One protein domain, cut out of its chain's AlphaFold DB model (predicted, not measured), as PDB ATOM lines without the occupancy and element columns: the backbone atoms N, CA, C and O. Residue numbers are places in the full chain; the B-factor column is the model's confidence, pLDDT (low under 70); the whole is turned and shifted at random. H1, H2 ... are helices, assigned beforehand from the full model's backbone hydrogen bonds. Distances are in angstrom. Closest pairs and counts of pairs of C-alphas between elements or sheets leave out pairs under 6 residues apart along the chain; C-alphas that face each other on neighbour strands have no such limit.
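AT A GLANCE: This is residues 2 to 69 of the 148 residues of an uncharacterized protein of Bacteroidetes bacterium B1(2017) (UniProt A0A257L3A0). A lopsided helical hairpin: the short helix H1 runs one way, the chain turns tightly, and the long helix H2 folds back beside it and then sticks out far past it, residues 43 to 69 standing free. The 68 printed residues hold two named helices, H1 then H2, and no named strand; the class is all helix. The whole is extended, with a radius of gyration of the C-alphas of 20.6 A and spans of 68 by 18 by 14 A, a rod.

IN THESE COORDINATES: H1 is residues 2 to 20, 27.2 A from first to last C-alpha, beginning at C-alpha 2 (131.574, 105.203, 121.998). H2 is residues 25 to 68, 63.3 A long, from C-alpha 25 at (135.119, 75.662, 119.331) to C-alpha 68 at (99.382, 124.317, 138.412).

HOW THE PARTS SIT: H1 and H2 form a helical hairpin and run opposite ways at a shallow tilt of 30 degrees. H2 touches H1 with residues 28 to 39 alone; the closest C-alphas, of Ala 15 and Ile 28, are 5.9 A apart. In H1 and H2 every O i to N i+4 pair is within hydrogen-bond range.

THE WHOLE: The C-alphas farthest apart, of Gly 22 and Ala 69, are 68.4 A apart. The printed part has no cut, and the link from H1 to H2 is tight. The model's pLDDT is under 70 at residue 55 and residues 57 to 69.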
ATOM      1  N   LYS A   2     131.318 105.425 123.448       74.88
ATOM      2  CA  LYS A   2     131.574 105.203 121.998       74.88
ATOM      3  C   LYS A   2     132.757 104.254 121.733       74.88
ATOM      4  O   LYS A   2     132.634 103.352 120.912       74.88
ATOM      5  N   ALA A   3     133.852 104.415 122.478       81.19
ATOM      6  CA  ALA A   3     135.037 103.562 122.364       81.19
ATOM      7  C   ALA A   3     134.776 102.105 122.799       81.19
ATOM      8  O   ALA A   3     135.201 101.171 122.130       81.19
ATOM      9  N   GLU A   4     134.011 101.894 123.873       80.62
ATOM     10  CA  GLU A   4     133.677 100.545 124.365       80.62
ATOM     11  C   GLU A   4     132.755  99.793 123.406       80.62
ATOM     12  O   GLU A   4     132.970  98.609 123.160       80.62
ATOM     13  N   LYS A   5     131.784 100.486 122.792       84.44
ATOM     14  CA  LYS A   5     130.944  99.909 121.733       84.44
ATOM     15  C   LYS A   5     131.764  99.479 120.517       84.44
ATOM     16  O   LYS A   5     131.513  98.407 119.974       84.44
ATOM     17  N   GLN A   6     132.751 100.277 120.101       89.88
ATOM     18  CA  GLN A   6     133.659  99.880 119.020       89.88
ATOM     19  C   GLN A   6     134.537  98.687 119.406       89.88
ATOM     20  O   GLN A   6     134.682  97.764 118.610       89.88
ATOM     21  N   ALA A   7     135.079  98.668 120.626       88.50
ATOM     22  CA  ALA A   7     135.878  97.546 121.111       88.50
ATOM     23  C   ALA A   7     135.069  96.239 121.134       88.50
ATOM     24  O   ALA A   7     135.568  95.199 120.712       88.50
ATOM     25  N   LEU A   8     133.805  96.303 121.562       88.31
ATOM     26  CA  LEU A   8     132.903  95.156 121.557       88.31
ATOM     27  C   LEU A   8     132.613  94.668 120.130       88.31
ATOM     28  O   LEU A   8     132.656  93.471 119.865       88.31
ATOM     29  N   LYS A   9     132.378  95.597 119.194       90.06
ATOM     30  CA  LYS A   9     132.163  95.269 117.779       90.06
ATOM     31  C   LYS A   9     133.379  94.557 117.176       90.06
ATOM     32  O   LYS A   9     133.217  93.529 116.527       90.06
ATOM     33  N   LYS A  10     134.585  95.048 117.474       91.38
ATOM     34  CA  LYS A  10     135.844  94.437 117.028       91.38
ATOM     35  C   LYS A  10     136.033  93.022 117.592       91.38
ATOM     36  O   LYS A  10     136.443  92.133 116.859       91.38
ATOM     37  N   GLN A  11     135.681  92.791 118.861       88.88
ATOM     38  CA  GLN A  11     135.728  91.452 119.472       88.88
ATOM     39  C   GLN A  11     134.746  90.466 118.824       88.88
ATOM     40  O   GLN A  11     135.065  89.288 118.676       88.88
ATOM     41  N   ILE A  12     133.563  90.938 118.428       89.56
ATOM     42  CA  ILE A  12     132.568  90.114 117.730       89.56
ATOM     43  C   ILE A  12     133.056  89.768 116.318       89.56
ATOM     44  O   ILE A  12     132.985  88.607 115.926       89.56
ATOM     45  N   GLU A  13     133.598  90.734 115.575       91.25
ATOM     46  CA  GLU A  13     134.200  90.489 114.255       91.25
ATOM     47  C   GLU A  13     135.368  89.496 114.330       91.25
ATOM     48  O   GLU A  13     135.478  88.604 113.492       91.25
ATOM     49  N   GLU A  14     136.215  89.594 115.355       89.81
ATOM     50  CA  GLU A  14     137.313  88.651 115.575       89.81
ATOM     51  C   GLU A  14     136.801  87.230 115.865       89.81
ATOM     52  O   GLU A  14     137.306  86.265 115.291       89.81
ATOM     53  N   ALA A  15     135.751  87.095 116.681       87.50
ATOM     54  CA  ALA A  15     135.114  85.807 116.943       87.50
ATOM     55  C   ALA A  15     134.455  85.210 115.686       87.50
ATOM     56  O   ALA A  15     134.575  84.010 115.446       87.50
ATOM     57  N   ILE A  16     133.806  86.035 114.856       90.12
ATOM     58  CA  ILE A  16     133.239  85.608 113.567       90.12
ATOM     59  C   ILE A  16     134.352  85.136 112.629       90.12
ATOM     60  O   ILE A  16     134.235  84.071 112.031       90.12
ATOM     61  N   ASN A  17     135.460  85.871 112.543       91.69
ATOM     62  CA  ASN A  17     136.603  85.470 111.726       91.69
ATOM     63  C   ASN A  17     137.228  84.153 112.205       91.69
ATOM     64  O   ASN A  17     137.621  83.343 111.372       91.69
ATOM     65  N   ALA A  18     137.293  83.916 113.518       89.19
ATOM     66  CA  ALA A  18     137.733  82.637 114.073       89.19
ATOM     67  C   ALA A  18     136.796  81.485 113.651       89.19
ATOM     68  O   ALA A  18     137.267  80.428 113.239       89.19
ATOM     69  N   ILE A  19     135.475  81.708 113.662       89.31
ATOM     70  CA  ILE A  19     134.487  80.732 113.166       89.31
ATOM     71  C   ILE A  19     134.698  80.450 111.674       89.31
ATOM     72  O   ILE A  19     134.785  79.292 111.275       89.31
ATOM     73  N   VAL A  20     134.824  81.497 110.854       91.88
ATOM     74  CA  VAL A  20     135.024  81.378 109.398       91.88
ATOM     75  C   VAL A  20     136.330  80.651 109.066       91.88
ATOM     76  O   VAL A  20     136.373  79.863 108.127       91.88
ATOM     77  N   LYS A  21     137.388  80.872 109.854       91.62
ATOM     78  CA  LYS A  21     138.686  80.194 109.706       91.62
ATOM     79  C   LYS A  21     138.704  78.763 110.253       91.62
ATOM     80  O   LYS A  21     139.726  78.095 110.128       91.62
ATOM     81  N   GLY A  22     137.611  78.291 110.856       90.19
ATOM     82  CA  GLY A  22     137.533  76.950 111.431       90.19
ATOM     83  C   GLY A  22     138.379  76.774 112.694       90.19
ATOM     84  O   GLY A  22     138.846  75.668 112.970       90.19
ATOM     85  N   ASP A  23     138.604  77.844 113.466       90.62
ATOM     86  CA  ASP A  23     139.238  77.716 114.778       90.62
ATOM     87  C   ASP A  23     138.433  76.761 115.669       90.62
ATOM     88  O   ASP A  23     137.209  76.671 115.615       90.62
ATOM     89  N   SER A  24     139.132  76.053 116.556       89.25
ATOM     90  CA  SER A  24     138.486  75.146 117.510       89.25
ATOM     91  C   SER A  24     137.393  75.844 118.340       89.25
ATOM     92  O   SER A  24     137.618  76.930 118.885       89.25
ATOM     93  N   ASN A  25     136.258  75.165 118.542       89.44
ATOM     94  CA  ASN A  25     135.119  75.662 119.331       89.44
ATOM     95  C   ASN A  25     135.529  76.235 120.696       89.44
ATOM     96  O   ASN A  25     135.006  77.260 121.121       89.44
ATOM     97  N   LYS A  26     136.535  75.643 121.350       89.69
ATOM     98  CA  LYS A  26     137.063  76.110 122.643       89.69
ATOM     99  C   LYS A  26     137.657  77.526 122.589       89.69
ATOM    100  O   LYS A  26     137.596  78.250 123.581       89.69
ATOM    101  N   LYS A  27     138.270  77.928 121.470       86.25
ATOM    102  CA  LYS A  27     138.792  79.295 121.285       86.25
ATOM    103  C   LYS A  27     137.657  80.283 121.021       86.25
ATOM    104  O   LYS A  27     137.624  81.342 121.645       86.25
ATOM    105  N   ILE A  28     136.713  79.903 120.162       88.06
ATOM    106  CA  ILE A  28     135.536  80.711 119.818       88.06
ATOM    107  C   ILE A  28     134.683  80.978 121.064       88.06
ATOM    108  O   ILE A  28     134.288  82.113 121.325       88.06
ATOM    109  N   GLU A  29     134.461  79.957 121.890       87.69
ATOM    110  CA  GLU A  29     133.694  80.064 123.132       87.69
ATOM    111  C   GLU A  29     134.347  81.041 124.122       87.69
ATOM    112  O   GLU A  29     133.678  81.895 124.698       87.69
ATOM    113  N   LYS A  30     135.675  80.992 124.275       87.69
ATOM    114  CA  LYS A  30     136.398  81.938 125.140       87.69
ATOM    115  C   LYS A  30     136.282  83.384 124.653       87.69
ATOM    116  O   LYS A  30     136.072  84.280 125.470       87.69
ATOM    117  N   ALA A  31     136.422  83.612 123.347       84.69
ATOM    118  CA  ALA A  31     136.314  84.946 122.759       84.69
ATOM    119  C   ALA A  31     134.892  85.513 122.905       84.69
ATOM    120  O   ALA A  31     134.706  86.645 123.360       84.69
ATOM    121  N   THR A  32     133.881  84.696 122.603       88.56
ATOM    122  CA  THR A  32     132.471  85.100 122.668       88.56
ATOM    123  C   THR A  32     131.995  85.309 124.104       88.56
ATOM    124  O   THR A  32     131.365  86.331 124.375       88.56
ATOM    125  N   LYS A  33     132.374  84.445 125.057       91.69
ATOM    126  CA  LYS A  33     132.008  84.590 126.477       91.69
ATOM    127  C   LYS A  33     132.450  85.935 127.060       91.69
ATOM    128  O   LYS A  33     131.643  86.634 127.667       91.69
ATOM    129  N   LYS A  34     133.698  86.339 126.805       87.00
ATOM    130  CA  LYS A  34     134.237  87.622 127.285       87.00
ATOM    131  C   LYS A  34     133.501  88.821 126.677       87.00
ATOM    132  O   LYS A  34     133.250  89.805 127.369       87.00
ATOM    133  N   SER A  35     133.136  88.744 125.395       86.94
ATOM    134  CA  SER A  35     132.342  89.796 124.745       86.94
ATOM    135  C   SER A  35     130.903  89.860 125.282       86.94
ATOM    136  O   SER A  35     130.366  90.950 125.470       86.94
ATOM    137  N   ALA A  36     130.300  88.712 125.605       88.44
ATOM    138  CA  ALA A  36     128.941  88.626 126.130       88.44
ATOM    139  C   ALA A  36     128.827  89.194 127.555       88.44
ATOM    140  O   ALA A  36     127.908  89.966 127.825       88.44
ATOM    141  N   GLU A  37     129.779  88.881 128.440       90.56
ATOM    142  CA  GLU A  37     129.851  89.464 129.791       90.56
ATOM    143  C   GLU A  37     129.935  90.994 129.727       90.56
ATOM    144  O   GLU A  37     129.156  91.701 130.367       90.56
ATOM    145  N   LYS A  38     130.805  91.515 128.857       88.62
ATOM    146  CA  LYS A  38     131.004  92.959 128.695       88.62
ATOM    147  C   LYS A  38     129.772  93.668 128.120       88.62
ATOM    148  O   LYS A  38     129.449  94.783 128.526       88.62
ATOM    149  N   LEU A  39     129.052  93.022 127.197       88.56
ATOM    150  CA  LEU A  39     127.782  93.532 126.676       88.56
ATOM    151  C   LEU A  39     126.711  93.580 127.777       88.56
ATOM    152  O   LEU A  39     125.982  94.569 127.883       88.56
ATOM    153  N   ALA A  40     126.626  92.535 128.603       88.75
ATOM    154  CA  ALA A  40     125.665  92.457 129.695       88.75
ATOM    155  C   ALA A  40     125.892  93.564 130.739       88.75
ATOM    156  O   ALA A  40     124.932  94.233 131.127       88.75
ATOM    157  N   GLU A  41     127.143  93.819 131.135       89.75
ATOM    158  CA  GLU A  41     127.496  94.926 132.038       89.75
ATOM    159  C   GLU A  41     127.032  96.279 131.490       89.75
ATOM    160  O   GLU A  41     126.371  97.045 132.195       89.75
ATOM    161  N   MET A  42     127.303  96.536 130.208       89.00
ATOM    162  CA  MET A  42     126.919  97.779 129.540       89.00
ATOM    163  C   MET A  42     125.391  97.973 129.529       89.00
ATOM    164  O   MET A  42     124.895  99.053 129.849       89.00
ATOM    165  N   ILE A  43     124.625  96.914 129.229       90.25
ATOM    166  CA  ILE A  43     123.151  96.948 129.231       90.25
ATOM    167  C   ILE A  43     122.608  97.216 130.640       90.25
ATOM    168  O   ILE A  43     121.656  97.987 130.810       90.25
ATOM    169  N   ILE A  44     123.187  96.581 131.661       92.31
ATOM    170  CA  ILE A  44     122.781  96.777 133.056       92.31
ATOM    171  C   ILE A  44     123.058  98.218 133.490       92.31
ATOM    172  O   ILE A  44     122.198  98.847 134.116       92.31
ATOM    173  N   GLU A  45     124.229  98.758 133.158       89.12
ATOM    174  CA  GLU A  45     124.606 100.128 133.495       89.12
ATOM    175  C   GLU A  45     123.688 101.156 132.813       89.12
ATOM    176  O   GLU A  45     123.166 102.058 133.480       89.12
ATOM    177  N   ASP A  46     123.406 100.980 131.520       88.56
ATOM    178  CA  ASP A  46     122.494 101.840 130.762       88.56
ATOM    179  C   ASP A  46     121.071 101.798 131.339       88.56
ATOM    180  O   ASP A  46     120.450 102.846 131.540       88.56
ATOM    181  N   ARG A  47     120.564 100.612 131.711       89.12
ATOM    182  CA  ARG A  47     119.254 100.480 132.374       89.12
ATOM    183  C   ARG A  47     119.217 101.147 133.747       89.12
ATOM    184  O   ARG A  47     118.219 101.787 134.081       89.12
ATOM    185  N   LYS A  48     120.284 101.037 134.547       90.38
ATOM    186  CA  LYS A  48     120.393 101.742 135.838       90.38
ATOM    187  C   LYS A  48     120.379 103.260 135.639       90.38
ATOM    188  O   LYS A  48     119.637 103.962 136.330       90.38
ATOM    189  N   LYS A  49     121.147 103.772 134.671       86.31
ATOM    190  CA  LYS A  49     121.188 105.204 134.322       86.31
ATOM    191  C   LYS A  49     119.828 105.703 133.827       86.31
ATOM    192  O   LYS A  49     119.380 106.760 134.269       86.31
ATOM    193  N   ALA A  50     119.149 104.934 132.975       83.12
ATOM    194  CA  ALA A  50     117.816 105.257 132.476       83.12
ATOM    195  C   ALA A  50     116.775 105.320 133.605       83.12
ATOM    196  O   ALA A  50     116.054 106.309 133.702       83.12
ATOM    197  N   LYS A  51     116.756 104.337 134.521       83.69
ATOM    198  CA  LYS A  51     115.865 104.358 135.698       83.69
ATOM    199  C   LYS A  51     116.089 105.592 136.576       83.69
ATOM    200  O   LYS A  51     115.128 106.237 136.977       83.69
ATOM    201  N   LYS A  52     117.350 105.962 136.829       81.25
ATOM    202  CA  LYS A  52     117.688 107.145 137.640       81.25
ATOM    203  C   LYS A  52     117.257 108.461 136.980       81.25
ATOM    204  O   LYS A  52     116.888 109.399 137.685       81.25
ATOM    205  N   LYS A  53     117.315 108.553 135.646       75.00
ATOM    206  CA  LYS A  53     116.784 109.711 134.907       75.00
ATOM    207  C   LYS A  53     115.257 109.749 134.971       75.00
ATOM    208  O   LYS A  53     114.712 110.758 135.397       75.00
ATOM    209  N   ALA A  54     114.597 108.626 134.695       71.31
ATOM    210  CA  ALA A  54     113.141 108.518 134.756       71.31
ATOM    211  C   ALA A  54     112.567 108.891 136.138       71.31
ATOM    212  O   ALA A  54     111.571 109.602 136.206       71.31
ATOM    213  N   GLU A  55     113.211 108.498 137.245       69.31
ATOM    214  CA  GLU A  55     112.758 108.892 138.591       69.31
ATOM    215  C   GLU A  55     112.898 110.404 138.843       69.31
ATOM    216  O   GLU A  55     112.033 111.029 139.460       69.31
ATOM    217  N   LYS A  56     113.981 111.024 138.352       71.25
ATOM    218  CA  LYS A  56     114.180 112.476 138.470       71.25
ATOM    219  C   LYS A  56     113.170 113.260 137.636       71.25
ATOM    220  O   LYS A  56     112.658 114.268 138.124       71.25
ATOM    221  N   ASP A  57     112.887 112.807 136.420       63.84
ATOM    222  CA  ASP A  57     111.909 113.444 135.537       63.84
ATOM    223  C   ASP A  57     110.474 113.247 136.052       63.84
ATOM    224  O   ASP A  57     109.702 114.205 136.071       63.84
ATOM    225  N   ALA A  58     110.146 112.083 136.628       67.06
ATOM    226  CA  ALA A  58     108.869 111.859 137.311       67.06
ATOM    227  C   ALA A  58     108.681 112.790 138.526       67.06
ATOM    228  O   ALA A  58     107.634 113.422 138.669       67.06
ATOM    229  N   LYS A  59     109.713 112.968 139.366       64.12
ATOM    230  CA  LYS A  59     109.678 113.924 140.495       64.12
ATOM    231  C   LYS A  59     109.557 115.386 140.048       64.12
ATOM    232  O   LYS A  59     108.999 116.201 140.786       64.12
ATOM    233  N   LYS A  60     110.096 115.753 138.879       63.78
ATOM    234  CA  LYS A  60     109.921 117.098 138.303       63.78
ATOM    235  C   LYS A  60     108.499 117.304 137.785       63.78
ATOM    236  O   LYS A  60     107.893 118.314 138.137       63.78
ATOM    237  N   ALA A  61     107.953 116.327 137.061       60.06
ATOM    238  CA  ALA A  61     106.577 116.361 136.573       60.06
ATOM    239  C   ALA A  61     105.552 116.433 137.725       60.06
ATOM    240  O   ALA A  61     104.593 117.200 137.659       60.06
ATOM    241  N   GLU A  62     105.790 115.731 138.840       56.84
ATOM    242  CA  GLU A  62     104.920 115.795 140.026       56.84
ATOM    243  C   GLU A  62     104.934 117.186 140.702       56.84
ATOM    244  O   GLU A  62     103.905 117.676 141.179       56.84
ATOM    245  N   LYS A  63     106.087 117.869 140.721       59.59
ATOM    246  CA  LYS A  63     106.201 119.234 141.270       59.59
ATOM    247  C   LYS A  63     105.536 120.291 140.380       59.59
ATOM    248  O   LYS A  63     105.003 121.264 140.916       59.59
ATOM    249  N   GLU A  64     105.542 120.118 139.061       56.69
ATOM    250  CA  GLU A  64     104.837 121.005 138.122       56.69
ATOM    251  C   GLU A  64     103.314 120.825 138.170       56.69
ATOM    252  O   GLU A  64     102.576 121.816 138.177       56.69
ATOM    253  N   ALA A  65     102.835 119.588 138.332       58.00
ATOM    254  CA  ALA A  65     101.414 119.301 138.540       58.00
ATOM    255  C   ALA A  65     100.874 119.923 139.848       58.00
ATOM    256  O   ALA A  65      99.786 120.493 139.880       58.00
ATOM    257  N   LYS A  66     101.663 119.914 140.932       58.41
ATOM    258  CA  LYS A  66     101.273 120.555 142.205       58.41
ATOM    259  C   LYS A  66     101.289 122.093 142.162       58.41
ATOM    260  O   LYS A  66     100.547 122.720 142.915       58.41
ATOM    261  N   LYS A  67     102.096 122.724 141.296       55.31
ATOM    262  CA  LYS A  67     102.116 124.195 141.129       55.31
ATOM    263  C   LYS A  67     100.962 124.718 140.269       55.31
ATOM    264  O   LYS A  67     100.466 125.810 140.536       55.31
ATOM    265  N   SER A  68     100.514 123.951 139.278       50.62
ATOM    266  CA  SER A  68      99.382 124.317 138.412       50.62
ATOM    267  C   SER A  68      98.014 124.152 139.094       50.62
ATOM    268  O   SER A  68      97.080 124.868 138.745       50.62
ATOM    269  N   ALA A  69      97.910 123.329 140.142       54.06
ATOM    270  CA  ALA A  69      96.693 123.180 140.952       54.06
ATOM    271  C   ALA A  69      96.467 124.289 142.011       54.06
ATOM    272  O   ALA A  69      95.437 124.291 142.682       54.06
TER     273      ALA A  69